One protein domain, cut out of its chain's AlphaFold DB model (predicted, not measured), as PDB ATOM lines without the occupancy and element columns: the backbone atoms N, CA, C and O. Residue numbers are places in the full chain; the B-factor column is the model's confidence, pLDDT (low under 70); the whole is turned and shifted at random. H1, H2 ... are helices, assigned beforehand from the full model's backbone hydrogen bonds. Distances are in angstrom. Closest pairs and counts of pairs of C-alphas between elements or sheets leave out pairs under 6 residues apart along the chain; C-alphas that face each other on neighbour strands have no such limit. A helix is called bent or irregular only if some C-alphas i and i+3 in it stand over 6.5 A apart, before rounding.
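This is residues 2 to 138 of the 139 residues of an uncharacterized protein of Candidatus Margulisbacteria bacterium (UniProt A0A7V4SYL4). The model is a U-shaped frame: H2 and H5a run side by side as its crossbar, with the hairpin H3-H4 as one leg and H1 with H5b as the other. The printed part, 137 residues with five named helices, H1 to H5, is all helix, only just loose, close to extended (radius of gyration of the C-alphas 21.1 A), spanning 55 by 39 by 20 A.

H5, residues 94 to 136, by its hydrogen bonds one helix, is bent: C-alphas 115 and 118 are 7.2 A apart. Its arms H5a, to 115, and H5b, from 118, stand about perpendicular, 83 degrees. H2, residues 22 to 43, touches H5a, opposite ways at a shallow 3 degrees; closest C-alphas Asn 40 and Leu 95, 6.5 A. H1, residues 2 to 19, touches H5b; closest C-alphas Gly 15 and Gly 121, 4.1 A. H3, residues 47 to 67, and H4, residues 73 to 90, form a hairpin; closest C-alphas Gly 51 and Gly 85, 4.1 A. Each O i to N i+4 pair is within hydrogen-bond range except in H5a, 15 of 18.

H2 measures 32.1 A. H1 begins at C-alpha 2 (13.836, -29.644, -7.698); H5b ends at C-alpha 136 (12.719, -21.791, 0.765).

The links are tight, without a cut. Residues 20 to 44 and 98 to 116 are among those under pLDDT 70.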
ATOM      1  N   GLY A   2      14.340 -30.096  -6.381       71.06
ATOM      2  CA  GLY A   2      13.836 -29.644  -7.698       71.06
ATOM      3  C   GLY A   2      12.402 -30.092  -8.034       71.06
ATOM      4  O   GLY A   2      11.632 -29.322  -8.594       71.06
ATOM      5  N   TRP A   3      12.010 -31.290  -7.591       75.00
ATOM      6  CA  TRP A   3      10.656 -31.825  -7.768       75.00
ATOM      7  C   TRP A   3       9.561 -31.017  -7.052       75.00
ATOM      8  O   TRP A   3       8.466 -30.895  -7.586       75.00
ATOM      9  N   LEU A   4       9.855 -30.417  -5.888       74.44
ATOM     10  CA  LEU A   4       8.900 -29.571  -5.151       74.44
ATOM     11  C   LEU A   4       8.696 -28.220  -5.841       74.44
ATOM     12  O   LEU A   4       7.576 -27.732  -5.919       74.44
ATOM     13  N   ILE A   5       9.767 -27.650  -6.395       77.00
ATOM     14  CA  ILE A   5       9.705 -26.406  -7.171       77.00
ATOM     15  C   ILE A   5       8.946 -26.646  -8.482       77.00
ATOM     16  O   ILE A   5       8.069 -25.862  -8.829       77.00
ATOM     17  N   ALA A   6       9.219 -27.755  -9.176       77.00
ATOM     18  CA  ALA A   6       8.479 -28.143 -10.375       77.00
ATOM     19  C   ALA A   6       6.987 -28.365 -10.075       77.00
ATOM     20  O   ALA A   6       6.139 -27.828 -10.783       77.00
ATOM     21  N   ALA A   7       6.661 -29.080  -8.994       77.75
ATOM     22  CA  ALA A   7       5.281 -29.272  -8.553       77.75
ATOM     23  C   ALA A   7       4.598 -27.943  -8.187       77.75
ATOM     24  O   ALA A   7       3.456 -27.723  -8.584       77.75
ATOM     25  N   GLY A   8       5.305 -27.031  -7.510       78.50
ATOM     26  CA  GLY A   8       4.810 -25.694  -7.178       78.50
ATOM     27  C   GLY A   8       4.545 -24.827  -8.412       78.50
ATOM     28  O   GLY A   8       3.501 -24.187  -8.492       78.50
ATOM     29  N   ILE A   9       5.434 -24.853  -9.411       82.62
ATOM     30  CA  ILE A   9       5.242 -24.148 -10.691       82.62
ATOM     31  C   ILE A   9       4.033 -24.715 -11.440       82.62
ATOM     32  O   ILE A   9       3.192 -23.949 -11.907       82.62
ATOM     33  N   ILE A  10       3.912 -26.042 -11.528       81.62
ATOM     34  CA  ILE A  10       2.776 -26.703 -12.184       81.62
ATOM     35  C   ILE A  10       1.471 -26.334 -11.467       81.62
ATOM     36  O   ILE A  10       0.524 -25.899 -12.117       81.62
ATOM     37  N   ALA A  11       1.431 -26.431 -10.137       78.62
ATOM     38  CA  ALA A  11       0.270 -26.058  -9.332       78.62
ATOM     39  C   ALA A  11      -0.122 -24.583  -9.513       78.62
ATOM     40  O   ALA A  11      -1.304 -24.277  -9.639       78.62
ATOM     41  N   LEU A  12       0.857 -23.674  -9.589       83.00
ATOM     42  CA  LEU A  12       0.621 -22.250  -9.822       83.00
ATOM     43  C   LEU A  12       0.034 -21.991 -11.215       83.00
ATOM     44  O   LEU A  12      -0.951 -21.266 -11.345       83.00
ATOM     45  N   ILE A  13       0.613 -22.604 -12.252       81.56
ATOM     46  CA  ILE A  13       0.149 -22.476 -13.639       81.56
ATOM     47  C   ILE A  13      -1.280 -23.006 -13.768       81.56
ATOM     48  O   ILE A  13      -2.134 -22.316 -14.320       81.56
ATOM     49  N   PHE A  14      -1.566 -24.189 -13.219       75.81
ATOM     50  CA  PHE A  14      -2.910 -24.765 -13.235       75.81
ATOM     51  C   PHE A  14      -3.904 -23.956 -12.393       75.81
ATOM     52  O   PHE A  14      -5.030 -23.749 -12.833       75.81
ATOM     53  N   GLY A  15      -3.498 -23.441 -11.229       77.62
ATOM     54  CA  GLY A  15      -4.336 -22.574 -10.397       77.62
ATOM     55  C   GLY A  15      -4.719 -21.273 -11.108       77.62
ATOM     56  O   GLY A  15      -5.891 -20.901 -11.124       77.62
ATOM     57  N   LEU A  16      -3.758 -20.623 -11.771       81.00
ATOM     58  CA  LEU A  16      -3.994 -19.424 -12.583       81.00
ATOM     59  C   LEU A  16      -4.835 -19.721 -13.831       81.00
ATOM     60  O   LEU A  16      -5.725 -18.942 -14.164       81.00
ATOM     61  N   LEU A  17      -4.605 -20.855 -14.497       74.00
ATOM     62  CA  LEU A  17      -5.419 -21.305 -15.632       74.00
ATOM     63  C   LEU A  17      -6.871 -21.580 -15.232       74.00
ATOM     64  O   LEU A  17      -7.778 -21.222 -15.976       74.00
ATOM     65  N   LEU A  18      -7.106 -22.160 -14.052       71.50
ATOM     66  CA  LEU A  18      -8.451 -22.403 -13.517       71.50
ATOM     67  C   LEU A  18      -9.186 -21.109 -13.141       71.50
ATOM     68  O   LEU A  18     -10.416 -21.054 -13.216       71.50
ATOM     69  N   LEU A  19      -8.441 -20.067 -12.762       74.50
ATOM     70  CA  LEU A  19      -8.958 -18.712 -12.547       74.50
ATOM     71  C   LEU A  19      -9.161 -17.926 -13.852       74.50
ATOM     72  O   LEU A  19      -9.861 -16.912 -13.842       74.50
ATOM     73  N   SER A  20      -8.589 -18.389 -14.966       69.81
ATOM     74  CA  SER A  20      -8.787 -17.798 -16.292       69.81
ATOM     75  C   SER A  20     -10.233 -17.972 -16.787       69.81
ATOM     76  O   SER A  20     -11.030 -18.734 -16.227       69.81
ATOM     77  N   SER A  21     -10.616 -17.193 -17.805       62.09
ATOM     78  CA  SER A  21     -12.014 -16.984 -18.213       62.09
ATOM     79  C   SER A  21     -12.775 -18.294 -18.465       62.09
ATOM     80  O   SER A  21     -12.202 -19.301 -18.886       62.09
ATOM     81  N   ARG A  22     -14.103 -18.287 -18.221       60.12
ATOM     82  CA  ARG A  22     -14.992 -19.437 -18.537       60.12
ATOM     83  C   ARG A  22     -14.780 -19.922 -19.969       60.12
ATOM     84  O   ARG A  22     -14.798 -21.122 -20.219       60.12
ATOM     85  N   ASP A  23     -14.511 -18.977 -20.860       62.78
ATOM     86  CA  ASP A  23     -14.332 -19.209 -22.284       62.78
ATOM     87  C   ASP A  23     -13.073 -20.023 -22.589       62.78
ATOM     88  O   ASP A  23     -13.097 -20.839 -23.500       62.78
ATOM     89  N   PHE A  24     -11.982 -19.871 -21.827       65.88
ATOM     90  CA  PHE A  24     -10.766 -20.655 -22.061       65.88
ATOM     91  C   PHE A  24     -11.000 -22.150 -21.814       65.88
ATOM     92  O   PHE A  24     -10.659 -22.969 -22.663       65.88
ATOM     93  N   LEU A  25     -11.627 -22.506 -20.691       63.94
ATOM     94  CA  LEU A  25     -11.937 -23.902 -20.358       63.94
ATOM     95  C   LEU A  25     -12.968 -24.500 -21.323       63.94
ATOM     96  O   LEU A  25     -12.776 -25.619 -21.798       63.94
ATOM     97  N   ALA A  26     -14.003 -23.734 -21.680       64.44
ATOM     98  CA  ALA A  26     -14.995 -24.156 -22.667       64.44
ATOM     99  C   ALA A  26     -14.361 -24.393 -24.050       64.44
ATOM    100  O   ALA A  26     -14.620 -25.410 -24.694       64.44
ATOM    101  N   ASN A  27     -13.465 -23.501 -24.483       64.25
ATOM    102  CA  ASN A  27     -12.731 -23.643 -25.740       64.25
ATOM    103  C   ASN A  27     -11.721 -24.798 -25.700       64.25
ATOM    104  O   ASN A  27     -11.531 -25.471 -26.711       64.25
ATOM    105  N   PHE A  28     -11.098 -25.065 -24.550       64.56
ATOM    106  CA  PHE A  28     -10.193 -26.199 -24.366       64.56
ATOM    107  C   PHE A  28     -10.957 -27.526 -24.474       64.56
ATOM    108  O   PHE A  28     -10.560 -28.396 -25.245       64.56
ATOM    109  N   GLY A  29     -12.107 -27.650 -23.806       62.59
ATOM    110  CA  GLY A  29     -13.002 -28.805 -23.957       62.59
ATOM    111  C   GLY A  29     -13.477 -28.986 -25.403       62.59
ATOM    112  O   GLY A  29     -13.374 -30.080 -25.963       62.59
ATOM    113  N   ALA A  30     -13.896 -27.899 -26.058       64.50
ATOM    114  CA  ALA A  30     -14.302 -27.919 -27.462       64.50
ATOM    115  C   ALA A  30     -13.161 -28.333 -28.409       64.50
ATOM    116  O   ALA A  30     -13.400 -29.065 -29.369       64.50
ATOM    117  N   PHE A  31     -11.919 -27.921 -28.136       64.31
ATOM    118  CA  PHE A  31     -10.738 -28.303 -28.913       64.31
ATOM    119  C   PHE A  31     -10.480 -29.815 -28.866       64.31
ATOM    120  O   PHE A  31     -10.295 -30.440 -29.915       64.31
ATOM    121  N   PHE A  32     -10.525 -30.431 -27.679       60.00
ATOM    122  CA  PHE A  32     -10.359 -31.885 -27.551       60.00
ATOM    123  C   PHE A  32     -11.510 -32.655 -28.195       60.00
ATOM    124  O   PHE A  32     -11.272 -33.644 -28.891       60.00
ATOM    125  N   ASN A  33     -12.740 -32.165 -28.044       63.28
ATOM    126  CA  ASN A  33     -13.919 -32.790 -28.635       63.28
ATOM    127  C   ASN A  33     -13.878 -32.743 -30.179       63.28
ATOM    128  O   ASN A  33     -14.117 -33.745 -30.854       63.28
ATOM    129  N   GLN A  34     -13.462 -31.609 -30.758       62.31
ATOM    130  CA  GLN A  34     -13.235 -31.488 -32.204       62.31
ATOM    131  C   GLN A  34     -12.098 -32.384 -32.703       62.31
ATOM    132  O   GLN A  34     -12.183 -32.906 -33.815       62.31
ATOM    133  N   SER A  35     -11.036 -32.558 -31.914       59.94
ATOM    134  CA  SER A  35      -9.915 -33.431 -32.274       59.94
ATOM    135  C   SER A  35     -10.365 -34.891 -32.387       59.94
ATOM    136  O   SER A  35     -10.107 -35.535 -33.405       59.94
ATOM    137  N   LEU A  36     -11.139 -35.388 -31.414       59.88
ATOM    138  CA  LEU A  36     -11.689 -36.748 -31.444       59.88
ATOM    139  C   LEU A  36     -12.654 -36.957 -32.624       59.88
ATOM    140  O   LEU A  36     -12.529 -37.949 -33.345       59.88
ATOM    141  N   GLY A  37     -13.547 -35.996 -32.887       60.19
ATOM    142  CA  GLY A  37     -14.479 -36.064 -34.019       60.19
ATOM    143  C   GLY A  37     -13.784 -36.046 -35.388       60.19
ATOM    144  O   GLY A  37     -14.140 -36.817 -36.280       60.19
ATOM    145  N   LYS A  38     -12.742 -35.220 -35.559       62.97
ATOM    146  CA  LYS A  38     -11.940 -35.173 -36.799       62.97
ATOM    147  C   LYS A  38     -11.173 -36.470 -37.038       62.97
ATOM    148  O   LYS A  38     -11.133 -36.954 -38.168       62.97
ATOM    149  N   VAL A  39     -10.590 -37.041 -35.986       64.19
ATOM    150  CA  VAL A  39      -9.857 -38.312 -36.055       64.19
ATOM    151  C   VAL A  39     -10.794 -39.456 -36.438       64.19
ATOM    152  O   VAL A  39     -10.462 -40.234 -37.330       64.19
ATOM    153  N   ASN A  40     -11.992 -39.524 -35.853       63.53
ATOM    154  CA  ASN A  40     -12.972 -40.545 -36.215       63.53
ATOM    155  C   ASN A  40     -13.484 -40.385 -37.660       63.53
ATOM    156  O   ASN A  40     -13.572 -41.369 -38.394       63.53
ATOM    157  N   GLY A  41     -13.732 -39.152 -38.117       65.31
ATOM    158  CA  GLY A  41     -14.114 -38.875 -39.507       65.31
ATOM    159  C   GLY A  41     -13.047 -39.292 -40.528       65.31
ATOM    160  O   GLY A  41     -13.375 -39.892 -41.550       65.31
ATOM    161  N   PHE A  42     -11.768 -39.041 -40.229       68.00
ATOM    162  CA  PHE A  42     -10.643 -39.436 -41.086       68.00
ATOM    163  C   PHE A  42     -10.372 -40.947 -41.060       68.00
ATOM    164  O   PHE A  42     -10.028 -41.538 -42.082       68.00
ATOM    165  N   LEU A  43     -10.543 -41.588 -39.901       65.38
ATOM    166  CA  LEU A  43     -10.291 -43.017 -39.732       65.38
ATOM    167  C   LEU A  43     -11.466 -43.895 -40.154       65.38
ATOM    168  O   LEU A  43     -11.242 -45.065 -40.427       65.38
ATOM    169  N   SER A  44     -12.690 -43.373 -40.258       68.00
ATOM    170  CA  SER A  44     -13.879 -44.124 -40.688       68.00
ATOM    171  C   SER A  44     -13.683 -44.959 -41.974       68.00
ATOM    172  O   SER A  44     -13.945 -46.165 -41.925       68.00
ATOM    173  N   PRO A  45     -13.156 -44.413 -43.096       77.94
ATOM    174  CA  PRO A  45     -12.975 -45.182 -44.335       77.94
ATOM    175  C   PRO A  45     -11.854 -46.229 -44.257       77.94
ATOM    176  O   PRO A  45     -11.904 -47.237 -44.956       77.94
ATOM    177  N   VAL A  46     -10.851 -46.014 -43.404       82.44
ATOM    178  CA  VAL A  46      -9.692 -46.911 -43.242       82.44
ATOM    179  C   VAL A  46      -9.741 -47.705 -41.937       82.44
ATOM    180  O   VAL A  46      -8.776 -48.374 -41.581       82.44
ATOM    181  N   ARG A  47     -10.871 -47.673 -41.222       75.56
ATOM    182  CA  ARG A  47     -10.993 -48.157 -39.841       75.56
ATOM    183  C   ARG A  47     -10.638 -49.627 -39.708       75.56
ATOM    184  O   ARG A  47      -9.895 -50.015 -38.815       75.56
ATOM    185  N   ILE A  48     -11.164 -50.427 -40.631       79.62
ATOM    186  CA  ILE A  48     -10.937 -51.872 -40.684       79.62
ATOM    187  C   ILE A  48      -9.456 -52.148 -40.952       79.62
ATOM    188  O   ILE A  48      -8.855 -52.973 -40.274       79.62
ATOM    189  N   LEU A  49      -8.849 -51.410 -41.883       84.19
ATOM    190  CA  LEU A  49      -7.437 -51.549 -42.228       84.19
ATOM    191  C   LEU A  49      -6.541 -51.181 -41.035       84.19
ATOM    192  O   LEU A  49      -5.641 -51.940 -40.687       84.19
ATOM    193  N   VAL A  50      -6.831 -50.068 -40.356       83.88
ATOM    194  CA  VAL A  50      -6.116 -49.628 -39.147       83.88
ATOM    195  C   VAL A  50      -6.283 -50.631 -38.005       83.88
ATOM    196  O   VAL A  50      -5.298 -50.966 -37.349       83.88
ATOM    197  N   GLY A  51      -7.490 -51.162 -37.799       83.88
ATOM    198  CA  GLY A  51      -7.754 -52.202 -36.807       83.88
ATOM    199  C   GLY A  51      -6.968 -53.486 -37.077       83.88
ATOM    200  O   GLY A  51      -6.321 -54.005 -36.171       83.88
ATOM    201  N   ILE A  52      -6.937 -53.958 -38.328       87.38
ATOM    202  CA  ILE A  52      -6.152 -55.137 -38.735       87.38
ATOM    203  C   ILE A  52      -4.657 -54.904 -38.495       87.38
ATOM    204  O   ILE A  52      -3.997 -55.752 -37.896       87.38
ATOM    205  N   ILE A  53      -4.121 -53.753 -38.914       90.12
ATOM    206  CA  ILE A  53      -2.706 -53.411 -38.707       90.12
ATOM    207  C   ILE A  53      -2.369 -53.384 -37.214       90.12
ATOM    208  O   ILE A  53      -1.372 -53.977 -36.807       90.12
ATOM    209  N   LEU A  54      -3.203 -52.746 -36.391       87.44
ATOM    210  CA  LEU A  54      -3.006 -52.685 -34.942       87.44
ATOM    211  C   LEU A  54      -3.018 -54.071 -34.296       87.44
ATOM    212  O   LEU A  54      -2.194 -54.332 -33.423       87.44
ATOM    213  N   VAL A  55      -3.896 -54.972 -34.744       90.94
ATOM    214  CA  VAL A  55      -3.938 -56.346 -34.228       90.94
ATOM    215  C   VAL A  55      -2.671 -57.119 -34.600       90.94
ATOM    216  O   VAL A  55      -2.084 -57.780 -33.743       90.94
ATOM    217  N   ILE A  56      -2.209 -57.000 -35.847       91.56
ATOM    218  CA  ILE A  56      -0.979 -57.655 -36.314       91.56
ATOM    219  C   ILE A  56       0.238 -57.125 -35.545       91.56
ATOM    220  O   ILE A  56       1.033 -57.913 -35.033       91.56
ATOM    221  N   ILE A  57       0.364 -55.802 -35.413       90.38
ATOM    222  CA  ILE A  57       1.465 -55.164 -34.678       90.38
ATOM    223  C   ILE A  57       1.405 -55.528 -33.191       90.38
ATOM    224  O   ILE A  57       2.435 -55.848 -32.608       90.38
ATOM    225  N   GLY A  58       0.220 -55.521 -32.579       88.38
ATOM    226  CA  GLY A  58       0.036 -55.892 -31.175       88.38
ATOM    227  C   GLY A  58       0.431 -57.342 -30.903       88.38
ATOM    228  O   GLY A  58       1.190 -57.606 -29.971       88.38
ATOM    229  N   GLY A  59       0.002 -58.276 -31.758       88.38
ATOM    230  CA  GLY A  59       0.407 -59.681 -31.674       88.38
ATOM    231  C   GLY A  59       1.913 -59.875 -31.867       88.38
ATOM    232  O   GLY A  59       2.542 -60.635 -31.127       88.38
ATOM    233  N   TRP A  60       2.517 -59.143 -32.805       91.19
ATOM    234  CA  TRP A  60       3.964 -59.165 -33.016       91.19
ATOM    235  C   TRP A  60       4.736 -58.614 -31.811       91.19
ATOM    236  O   TRP A  60       5.668 -59.263 -31.342       91.19
ATOM    237  N   LEU A  61       4.315 -57.476 -31.250       88.06
ATOM    238  CA  LEU A  61       4.938 -56.871 -30.068       88.06
ATOM    239  C   LEU A  61       4.906 -57.803 -28.857       88.06
ATOM    240  O   LEU A  61       5.903 -57.906 -28.150       88.06
ATOM    241  N   ILE A  62       3.796 -58.511 -28.640       87.69
ATOM    242  CA  ILE A  62       3.683 -59.497 -27.559       87.69
ATOM    243  C   ILE A  62       4.636 -60.674 -27.795       87.69
ATOM    244  O   ILE A  62       5.330 -61.089 -26.873       87.69
ATOM    245  N   SER A  63       4.731 -61.180 -29.028       89.00
ATOM    246  CA  SER A  63       5.678 -62.248 -29.385       89.00
ATOM    247  C   SER A  63       7.141 -61.842 -29.140       89.00
ATOM    248  O   SER A  63       7.927 -62.600 -28.564       89.00
ATOM    249  N   VAL A  64       7.500 -60.604 -29.499       87.88
ATOM    250  CA  VAL A  64       8.818 -60.024 -29.202       87.88
ATOM    251  C   VAL A  64       9.028 -59.909 -27.691       87.88
ATOM    252  O   VAL A  64      10.095 -60.263 -27.198       87.88
ATOM    253  N   ALA A  65       8.012 -59.487 -26.940       85.81
ATOM    254  CA  ALA A  65       8.097 -59.345 -25.491       85.81
ATOM    255  C   ALA A  65       8.352 -60.686 -24.770       85.81
ATOM    256  O   ALA A  65       9.095 -60.717 -23.791       85.81
ATOM    257  N   PHE A  66       7.819 -61.801 -25.285       84.88
ATOM    258  CA  PHE A  66       8.136 -63.145 -24.780       84.88
ATOM    259  C   PHE A  66       9.573 -63.586 -25.083       84.88
ATOM    260  O   PHE A  66      10.147 -64.372 -24.331       84.88
ATOM    261  N   SER A  67      10.150 -63.090 -26.176       87.75
ATOM    262  CA  SER A  67      11.517 -63.424 -26.594       87.75
ATOM    263  C   SER A  67      12.576 -62.590 -25.862       87.75
ATOM    264  O   SER A  67      13.717 -63.030 -25.732       87.75
ATOM    265  N   TYR A  68      12.205 -61.402 -25.367       84.75
ATOM    266  CA  TYR A  68      13.100 -60.453 -24.697       84.75
ATOM    267  C   TYR A  68      12.512 -59.995 -23.347       84.75
ATOM    268  O   TYR A  68      11.823 -58.972 -23.291       84.75
ATOM    269  N   PRO A  69      12.810 -60.710 -22.242       77.81
ATOM    270  CA  PRO A  69      12.233 -60.442 -20.918       77.81
ATOM    271  C   PRO A  69      12.560 -59.047 -20.366       77.81
ATOM    272  O   PRO A  69      11.771 -58.477 -19.613       77.81
ATOM    273  N   ASP A  70      13.698 -58.477 -20.771       83.81
ATOM    274  CA  ASP A  70      14.143 -57.139 -20.360       83.81
ATOM    275  C   ASP A  70      13.198 -56.027 -20.850       83.81
ATOM    276  O   ASP A  70      13.141 -54.937 -20.277       83.81
ATOM    277  N   LEU A  71      12.402 -56.307 -21.887       81.06
ATOM    278  CA  LEU A  71      11.469 -55.374 -22.513       81.06
ATOM    279  C   LEU A  71      10.034 -55.590 -22.013       81.06
ATOM    280  O   LEU A  71       9.077 -55.611 -22.789       81.06
ATOM    281  N   TRP A  72       9.865 -55.738 -20.698       79.62
ATOM    282  CA  TRP A  72       8.577 -56.036 -20.056       79.62
ATOM    283  C   TRP A  72       7.446 -55.069 -20.452       79.62
ATOM    284  O   TRP A  72       6.298 -55.489 -20.600       79.62
ATOM    285  N   TYR A  73       7.768 -53.794 -20.698       81.44
ATOM    286  CA  TYR A  73       6.819 -52.757 -21.111       81.44
ATOM    287  C   TYR A  73       6.151 -53.046 -22.468       81.44
ATOM    288  O   TYR A  73       5.047 -52.563 -22.723       81.44
ATOM    289  N   LEU A  74       6.767 -53.871 -23.324       81.44
ATOM    290  CA  LEU A  74       6.192 -54.285 -24.606       81.44
ATOM    291  C   LEU A  74       4.944 -55.156 -24.437       81.44
ATOM    292  O   LEU A  74       4.062 -55.090 -25.289       81.44
ATOM    293  N   HIS A  75       4.813 -55.905 -23.335       79.38
ATOM    294  CA  HIS A  75       3.581 -56.646 -23.038       79.38
ATOM    295  C   HIS A  75       2.397 -55.691 -22.883       79.38
ATOM    296  O   HIS A  75       1.323 -55.933 -23.430       79.38
ATOM    297  N   LEU A  76       2.606 -54.577 -22.177       83.06
ATOM    298  CA  LEU A  76       1.571 -53.578 -21.934       83.06
ATOM    299  C   LEU A  76       1.233 -52.807 -23.215       83.06
ATOM    300  O   LEU A  76       0.060 -52.641 -23.541       83.06
ATOM    301  N   ILE A  77       2.246 -52.393 -23.982       85.19
ATOM    302  CA  ILE A  77       2.045 -51.696 -25.263       85.19
ATOM    303  C   ILE A  77       1.354 -52.611 -26.283       85.19
ATOM    304  O   ILE A  77       0.412 -52.186 -26.951       85.19
ATOM    305  N   GLY A  78       1.778 -53.870 -26.387       84.25
ATOM    306  CA  GLY A  78       1.178 -54.857 -27.282       84.25
ATOM    307  C   GLY A  78      -0.263 -55.201 -26.896       84.25
ATOM    308  O   GLY A  78      -1.131 -55.258 -27.767       84.25
ATOM    309  N   ALA A  79      -0.550 -55.341 -25.598       86.38
ATOM    310  CA  ALA A  79      -1.913 -55.536 -25.103       86.38
ATOM    311  C   ALA A  79      -2.816 -54.335 -25.422       86.38
ATOM    312  O   ALA A  79      -3.933 -54.523 -25.904       86.38
ATOM    313  N   LEU A  80      -2.332 -53.103 -25.228       86.12
ATOM    314  CA  LEU A  80      -3.067 -51.894 -25.612       86.12
ATOM    315  C   LEU A  80      -3.324 -51.850 -27.122       86.12
ATOM    316  O   LEU A  80      -4.452 -51.596 -27.537       86.12
ATOM    317  N   ALA A  81      -2.316 -52.143 -27.946       84.94
ATOM    318  CA  ALA A  81      -2.461 -52.181 -29.401       84.94
ATOM    319  C   ALA A  81      -3.506 -53.214 -29.855       84.94
ATOM    320  O   ALA A  81      -4.322 -52.908 -30.724       84.94
ATOM    321  N   LEU A  82      -3.545 -54.394 -29.224       87.56
ATOM    322  CA  LEU A  82      -4.588 -55.394 -29.468       87.56
ATOM    323  C   LEU A  82      -5.974 -54.885 -29.072       87.56
ATOM    324  O   LEU A  82      -6.899 -54.978 -29.873       87.56
ATOM    325  N   ILE A  83      -6.123 -54.331 -27.868       86.69
ATOM    326  CA  ILE A  83      -7.407 -53.814 -27.374       86.69
ATOM    327  C   ILE A  83      -7.939 -52.727 -28.311       86.69
ATOM    328  O   ILE A  83      -9.083 -52.808 -28.756       86.69
ATOM    329  N   PHE A  84      -7.109 -51.746 -28.673       83.00
ATOM    330  CA  PHE A  84      -7.506 -50.680 -29.594       83.00
ATOM    331  C   PHE A  84      -7.763 -51.199 -31.013       83.00
ATOM    332  O   PHE A  84      -8.731 -50.777 -31.642       83.00
ATOM    333  N   GLY A  85      -6.960 -52.141 -31.512       85.25
ATOM    334  CA  GLY A  85      -7.187 -52.776 -32.812       85.25
ATOM    335  C   GLY A  85      -8.529 -53.508 -32.876       85.25
ATOM    336  O   GLY A  85      -9.295 -53.317 -33.822       85.25
ATOM    337  N   LEU A  86      -8.861 -54.271 -31.831       86.50
ATOM    338  CA  LEU A  86     -10.148 -54.952 -31.686       86.50
ATOM    339  C   LEU A  86     -11.311 -53.959 -31.554       86.50
ATOM    340  O   LEU A  86     -12.337 -54.149 -32.201       86.50
ATOM    341  N   LEU A  87     -11.148 -52.878 -30.787       81.75
ATOM    342  CA  LEU A  87     -12.130 -51.788 -30.698       81.75
ATOM    343  C   LEU A  87     -12.417 -51.178 -32.075       81.75
ATOM    344  O   LEU A  87     -13.579 -51.011 -32.436       81.75
ATOM    345  N   TYR A  88     -11.390 -50.914 -32.887       81.25
ATOM    346  CA  TYR A  88     -11.566 -50.400 -34.249       81.25
ATOM    347  C   TYR A  88     -12.265 -51.387 -35.201       81.25
ATOM    348  O   TYR A  88     -12.999 -50.956 -36.098       81.25
ATOM    349  N   LEU A  89     -12.055 -52.690 -35.009       82.25
ATOM    350  CA  LEU A  89     -12.671 -53.758 -35.802       82.25
ATOM    351  C   LEU A  89     -14.140 -53.997 -35.432       82.25
ATOM    352  O   LEU A  89     -14.994 -54.026 -36.318       82.25
ATOM    353  N   PHE A  90     -14.430 -54.159 -34.140       81.81
ATOM    354  CA  PHE A  90     -15.719 -54.657 -33.656       81.81
ATOM    355  C   PHE A  90     -16.661 -53.572 -33.144       81.81
ATOM    356  O   PHE A  90     -17.874 -53.772 -33.169       81.81
ATOM    357  N   VAL A  91     -16.141 -52.426 -32.700       79.88
ATOM    358  CA  VAL A  91     -16.957 -51.346 -32.137       79.88
ATOM    359  C   VAL A  91     -16.880 -50.127 -33.061       79.88
ATOM    360  O   VAL A  91     -16.019 -49.256 -32.898       79.88
ATOM    361  N   PRO A  92     -17.756 -50.040 -34.082       66.75
ATOM    362  CA  PRO A  92     -17.841 -48.842 -34.904       66.75
ATOM    363  C   PRO A  92     -18.134 -47.636 -34.011       66.75
ATOM    364  O   PRO A  92     -18.965 -47.725 -33.115       66.75
ATOM    365  N   GLN A  93     -17.455 -46.512 -34.260       71.75
ATOM    366  CA  GLN A  93     -17.678 -45.263 -33.520       71.75
ATOM    367  C   GLN A  93     -17.363 -45.354 -32.014       71.75
ATOM    368  O   GLN A  93     -17.833 -44.528 -31.238       71.75
ATOM    369  N   TRP A  94     -16.516 -46.298 -31.580       74.00
ATOM    370  CA  TRP A  94     -16.070 -46.363 -30.181       74.00
ATOM    371  C   TRP A  94     -15.400 -45.063 -29.713       74.00
ATOM    372  O   TRP A  94     -15.515 -44.708 -28.548       74.00
ATOM    373  N   LEU A  95     -14.743 -44.331 -30.623       68.31
ATOM    374  CA  LEU A  95     -14.197 -43.000 -30.358       68.31
ATOM    375  C   LEU A  95     -15.294 -41.973 -30.059       68.31
ATOM    376  O   LEU A  95     -15.117 -41.153 -29.164       68.31
ATOM    377  N   ASP A  96     -16.426 -42.029 -30.765       70.31
ATOM    378  CA  ASP A  96     -17.569 -41.152 -30.493       70.31
ATOM    379  C   ASP A  96     -18.261 -41.565 -29.197       70.31
ATOM    380  O   ASP A  96     -18.653 -40.708 -28.417       70.31
ATOM    381  N   MET A  97     -18.372 -42.869 -28.919       70.00
ATOM    382  CA  MET A  97     -18.870 -43.361 -27.633       70.00
ATOM    383  C   MET A  97     -17.964 -42.920 -26.487       70.00
ATOM    384  O   MET A  97     -18.465 -42.440 -25.479       70.00
ATOM    385  N   LEU A  98     -16.645 -43.020 -26.646       68.88
ATOM    386  CA  LEU A  98     -15.684 -42.539 -25.661       68.88
ATOM    387  C   LEU A  98     -15.780 -41.023 -25.512       68.88
ATOM    388  O   LEU A  98     -15.783 -40.537 -24.390       68.88
ATOM    389  N   SER A  99     -15.917 -40.282 -26.611       64.69
ATOM    390  CA  SER A  99     -16.146 -38.839 -26.565       64.69
ATOM    391  C   SER A  99     -17.444 -38.508 -25.834       64.69
ATOM    392  O   SER A  99     -17.448 -37.651 -24.967       64.69
ATOM    393  N   ASN A 100     -18.533 -39.230 -26.092       67.62
ATOM    394  CA  ASN A 100     -19.826 -39.025 -25.442       67.62
ATOM    395  C   ASN A 100     -19.816 -39.422 -23.966       67.62
ATOM    396  O   ASN A 100     -20.441 -38.738 -23.166       67.62
ATOM    397  N   VAL A 101     -19.095 -40.479 -23.591       67.50
ATOM    398  CA  VAL A 101     -18.904 -40.887 -22.192       67.50
ATOM    399  C   VAL A 101     -18.005 -39.892 -21.472       67.50
ATOM    400  O   VAL A 101     -18.359 -39.445 -20.390       67.50
ATOM    401  N   CYS A 102     -16.888 -39.480 -22.072       58.47
ATOM    402  CA  CYS A 102     -16.035 -38.425 -21.533       58.47
ATOM    403  C   CYS A 102     -16.809 -37.118 -21.413       58.47
ATOM    404  O   CYS A 102     -16.728 -36.491 -20.371       58.47
ATOM    405  N   ASN A 103     -17.610 -36.748 -22.413       57.78
ATOM    406  CA  ASN A 103     -18.476 -35.579 -22.365       57.78
ATOM    407  C   ASN A 103     -19.559 -35.754 -21.302       57.78
ATOM    408  O   ASN A 103     -19.785 -34.816 -20.576       57.78
ATOM    409  N   GLN A 104     -20.199 -36.911 -21.113       55.44
ATOM    410  CA  GLN A 104     -21.189 -37.099 -20.038       55.44
ATOM    411  C   GLN A 104     -20.566 -37.073 -18.639       55.44
ATOM    412  O   GLN A 104     -21.123 -36.451 -17.738       55.44
ATOM    413  N   VAL A 105     -19.405 -37.705 -18.463       51.53
ATOM    414  CA  VAL A 105     -18.630 -37.670 -17.213       51.53
ATOM    415  C   VAL A 105     -18.088 -36.260 -16.959       51.53
ATOM    416  O   VAL A 105     -18.052 -35.816 -15.815       51.53
ATOM    417  N   LEU A 106     -17.722 -35.519 -18.006       47.09
ATOM    418  CA  LEU A 106     -17.323 -34.116 -17.915       47.09
ATOM    419  C   LEU A 106     -18.521 -33.171 -17.772       47.09
ATOM    420  O   LEU A 106     -18.368 -32.185 -17.084       47.09
ATOM    421  N   LEU A 107     -19.719 -33.460 -18.285       46.09
ATOM    422  CA  LEU A 107     -20.874 -32.543 -18.288       46.09
ATOM    423  C   LEU A 107     -21.539 -32.420 -16.910       46.09
ATOM    424  O   LEU A 107     -21.963 -31.329 -16.543       46.09
ATOM    425  N   SER A 108     -21.565 -33.481 -16.091       46.44
ATOM    426  CA  SER A 108     -21.905 -33.339 -14.659       46.44
ATOM    427  C   SER A 108     -20.800 -32.639 -13.864       46.44
ATOM    428  O   SER A 108     -21.011 -32.165 -12.748       46.44
ATOM    429  N   THR A 109     -19.605 -32.591 -14.444       48.50
ATOM    430  CA  THR A 109     -18.405 -32.019 -13.853       48.50
ATOM    431  C   THR A 109     -18.168 -30.602 -14.373       48.50
ATOM    432  O   THR A 109     -17.482 -29.864 -13.703       48.50
ATOM    433  N   ASP A 110     -18.786 -30.151 -15.465       52.41
ATOM    434  CA  ASP A 110     -18.624 -28.807 -16.015       52.41
ATOM    435  C   ASP A 110     -19.343 -27.794 -15.130       52.41
ATOM    436  O   ASP A 110     -18.757 -26.777 -14.798       52.41
ATOM    437  N   GLU A 111     -20.545 -28.068 -14.618       54.91
ATOM    438  CA  GLU A 111     -21.181 -27.168 -13.640       54.91
ATOM    439  C   GLU A 111     -20.473 -27.190 -12.279       54.91
ATOM    440  O   GLU A 111     -20.263 -26.136 -11.672       54.91
ATOM    441  N   LEU A 112     -20.042 -28.369 -11.815       52.28
ATOM    442  CA  LEU A 112     -19.326 -28.522 -10.546       52.28
ATOM    443  C   LEU A 112     -17.893 -27.981 -10.606       52.28
ATOM    444  O   LEU A 112     -17.457 -27.347  -9.655       52.28
ATOM    445  N   VAL A 113     -17.168 -28.156 -11.708       53.12
ATOM    446  CA  VAL A 113     -15.828 -27.600 -11.944       53.12
ATOM    447  C   VAL A 113     -15.932 -26.136 -12.307       53.12
ATOM    448  O   VAL A 113     -15.154 -25.371 -11.771       53.12
ATOM    449  N   ILE A 114     -16.893 -25.665 -13.102       61.38
ATOM    450  CA  ILE A 114     -17.069 -24.218 -13.328       61.38
ATOM    451  C   ILE A 114     -17.500 -23.509 -12.037       61.38
ATOM    452  O   ILE A 114     -17.085 -22.369 -11.800       61.38
ATOM    453  N   GLY A 115     -18.302 -24.166 -11.195       63.38
ATOM    454  CA  GLY A 115     -18.708 -23.680  -9.877       63.38
ATOM    455  C   GLY A 115     -17.565 -23.707  -8.862       63.38
ATOM    456  O   GLY A 115     -17.318 -22.714  -8.180       63.38
ATOM    457  N   ALA A 116     -16.812 -24.805  -8.806       64.25
ATOM    458  CA  ALA A 116     -15.711 -24.992  -7.868       64.25
ATOM    459  C   ALA A 116     -14.363 -24.462  -8.380       64.25
ATOM    460  O   ALA A 116     -13.445 -24.363  -7.578       64.25
ATOM    461  N   ARG A 117     -14.201 -24.068  -9.653       70.38
ATOM    462  CA  ARG A 117     -12.897 -23.664 -10.238       70.38
ATOM    463  C   ARG A 117     -12.245 -22.526  -9.481       70.38
ATOM    464  O   ARG A 117     -11.029 -22.486  -9.393       70.38
ATOM    465  N   ILE A 118     -13.047 -21.598  -8.956       72.19
ATOM    466  CA  ILE A 118     -12.532 -20.452  -8.211       72.19
ATOM    467  C   ILE A 118     -11.971 -20.968  -6.888       72.19
ATOM    468  O   ILE A 118     -10.841 -20.654  -6.539       72.19
ATOM    469  N   VAL A 119     -12.720 -21.833  -6.201       76.06
ATOM    470  CA  VAL A 119     -12.304 -22.454  -4.938       76.06
ATOM    471  C   VAL A 119     -11.071 -23.339  -5.145       76.06
ATOM    472  O   VAL A 119     -10.074 -23.181  -4.452       76.06
ATOM    473  N   VAL A 120     -11.101 -24.222  -6.142       75.75
ATOM    474  CA  VAL A 120     -10.008 -25.132  -6.499       75.75
ATOM    475  C   VAL A 120      -8.779 -24.346  -6.964       75.75
ATOM    476  O   VAL A 120      -7.684 -24.605  -6.481       75.75
ATOM    477  N   GLY A 121      -8.941 -23.338  -7.823       75.31
ATOM    478  CA  GLY A 121      -7.857 -22.466  -8.282       75.31
ATOM    479  C   GLY A 121      -7.189 -21.705  -7.137       75.31
ATOM    480  O   GLY A 121      -5.962 -21.675  -7.057       75.31
ATOM    481  N   ILE A 122      -7.973 -21.175  -6.192       80.50
ATOM    482  CA  ILE A 122      -7.450 -20.543  -4.970       80.50
ATOM    483  C   ILE A 122      -6.678 -21.558  -4.118       80.50
ATOM    484  O   ILE A 122      -5.576 -21.251  -3.666       80.50
ATOM    485  N   ILE A 123      -7.201 -22.775  -3.935       82.12
ATOM    486  CA  ILE A 123      -6.507 -23.843  -3.198       82.12
ATOM    487  C   ILE A 123      -5.179 -24.202  -3.874       82.12
ATOM    488  O   ILE A 123      -4.171 -24.324  -3.186       82.12
ATOM    489  N   PHE A 124      -5.141 -24.321  -5.203       78.94
ATOM    490  CA  PHE A 124      -3.910 -24.599  -5.950       78.94
ATOM    491  C   PHE A 124      -2.877 -23.475  -5.816       78.94
ATOM    492  O   PHE A 124      -1.691 -23.761  -5.654       78.94
ATOM    493  N   ILE A 125      -3.306 -22.210  -5.810       84.19
ATOM    494  CA  ILE A 125      -2.412 -21.069  -5.559       84.19
ATOM    495  C   ILE A 125      -1.879 -21.100  -4.124       84.19
ATOM    496  O   ILE A 125      -0.675 -20.951  -3.922       84.19
ATOM    497  N   LEU A 126      -2.734 -21.337  -3.127       84.06
ATOM    498  CA  LEU A 126      -2.312 -21.451  -1.727       84.06
ATOM    499  C   LEU A 126      -1.353 -22.631  -1.521       84.06
ATOM    500  O   LEU A 126      -0.345 -22.489  -0.830       84.06
ATOM    501  N   ALA A 127      -1.617 -23.766  -2.166       79.38
ATOM    502  CA  ALA A 127      -0.740 -24.930  -2.153       79.38
ATOM    503  C   ALA A 127       0.609 -24.628  -2.821       79.38
ATOM    504  O   ALA A 127       1.645 -24.993  -2.275       79.38
ATOM    505  N   ALA A 128       0.621 -23.913  -3.950       80.94
ATOM    506  CA  ALA A 128       1.854 -23.479  -4.600       80.94
ATOM    507  C   ALA A 128       2.667 -22.544  -3.692       80.94
ATOM    508  O   ALA A 128       3.859 -22.773  -3.495       80.94
ATOM    509  N   ILE A 129       2.027 -21.545  -3.072       84.56
ATOM    510  CA  ILE A 129       2.667 -20.638  -2.103       84.56
ATOM    511  C   ILE A 129       3.254 -21.433  -0.931       84.56
ATOM    512  O   ILE A 129       4.401 -21.199  -0.556       84.56
ATOM    513  N   TYR A 130       2.517 -22.408  -0.392       84.00
ATOM    514  CA  TYR A 130       3.003 -23.281   0.676       84.00
ATOM    515  C   TYR A 130       4.187 -24.150   0.234       84.00
ATOM    516  O   TYR A 130       5.161 -24.277   0.970       84.00
ATOM    517  N   MET A 131       4.154 -24.720  -0.974       80.56
ATOM    518  CA  MET A 131       5.264 -25.510  -1.516       80.56
ATOM    519  C   MET A 131       6.514 -24.655  -1.727       80.56
ATOM    520  O   MET A 131       7.611 -25.097  -1.388       80.56
ATOM    521  N   PHE A 132       6.368 -23.419  -2.218       82.50
ATOM    522  CA  PHE A 132       7.480 -22.472  -2.305       82.50
ATOM    523  C   PHE A 132       7.995 -22.093  -0.914       82.50
ATOM    524  O   PHE A 132       9.198 -22.148  -0.675       82.50
ATOM    525  N   PHE A 133       7.113 -21.796   0.038       81.88
ATOM    526  CA  PHE A 133       7.499 -21.514   1.421       81.88
ATOM    527  C   PHE A 133       8.250 -22.692   2.059       81.88
ATOM    528  O   PHE A 133       9.317 -22.503   2.634       81.88
ATOM    529  N   SER A 134       7.758 -23.920   1.896       78.06
ATOM    530  CA  SER A 134       8.422 -25.135   2.374       78.06
ATOM    531  C   SER A 134       9.758 -25.384   1.678       78.06
ATOM    532  O   SER A 134      10.655 -25.940   2.299       78.06
ATOM    533  N   ALA A 135       9.910 -25.001   0.412       76.19
ATOM    534  CA  ALA A 135      11.161 -25.169  -0.321       76.19
ATOM    535  C   ALA A 135      12.224 -24.113   0.044       76.19
ATOM    536  O   ALA A 135      13.414 -24.393  -0.099       76.19
ATOM    537  N   TYR A 136      11.814 -22.915   0.484       73.06
ATOM    538  CA  TYR A 136      12.719 -21.791   0.765       73.06
ATOM    539  C   TYR A 136      12.950 -21.506   2.258       73.06
ATOM    540  O   TYR A 136      14.037 -21.047   2.607       73.06
ATOM    541  N   LEU A 137      11.959 -21.742   3.124       62.97
ATOM    542  CA  LEU A 137      11.976 -21.332   4.536       62.97
ATOM    543  C   LEU A 137      12.191 -22.501   5.507       62.97
ATOM    544  O   LEU A 137      12.798 -22.308   6.556       62.97
ATOM    545  N   ILE A 138      11.769 -23.716   5.135       57.28
ATOM    546  CA  ILE A 138      12.192 -24.966   5.792       57.28
ATOM    547  C   ILE A 138      13.499 -25.400   5.121       57.28
ATOM    548  O   ILE A 138      13.550 -26.347   4.336       57.28
TER     549      ILE A 138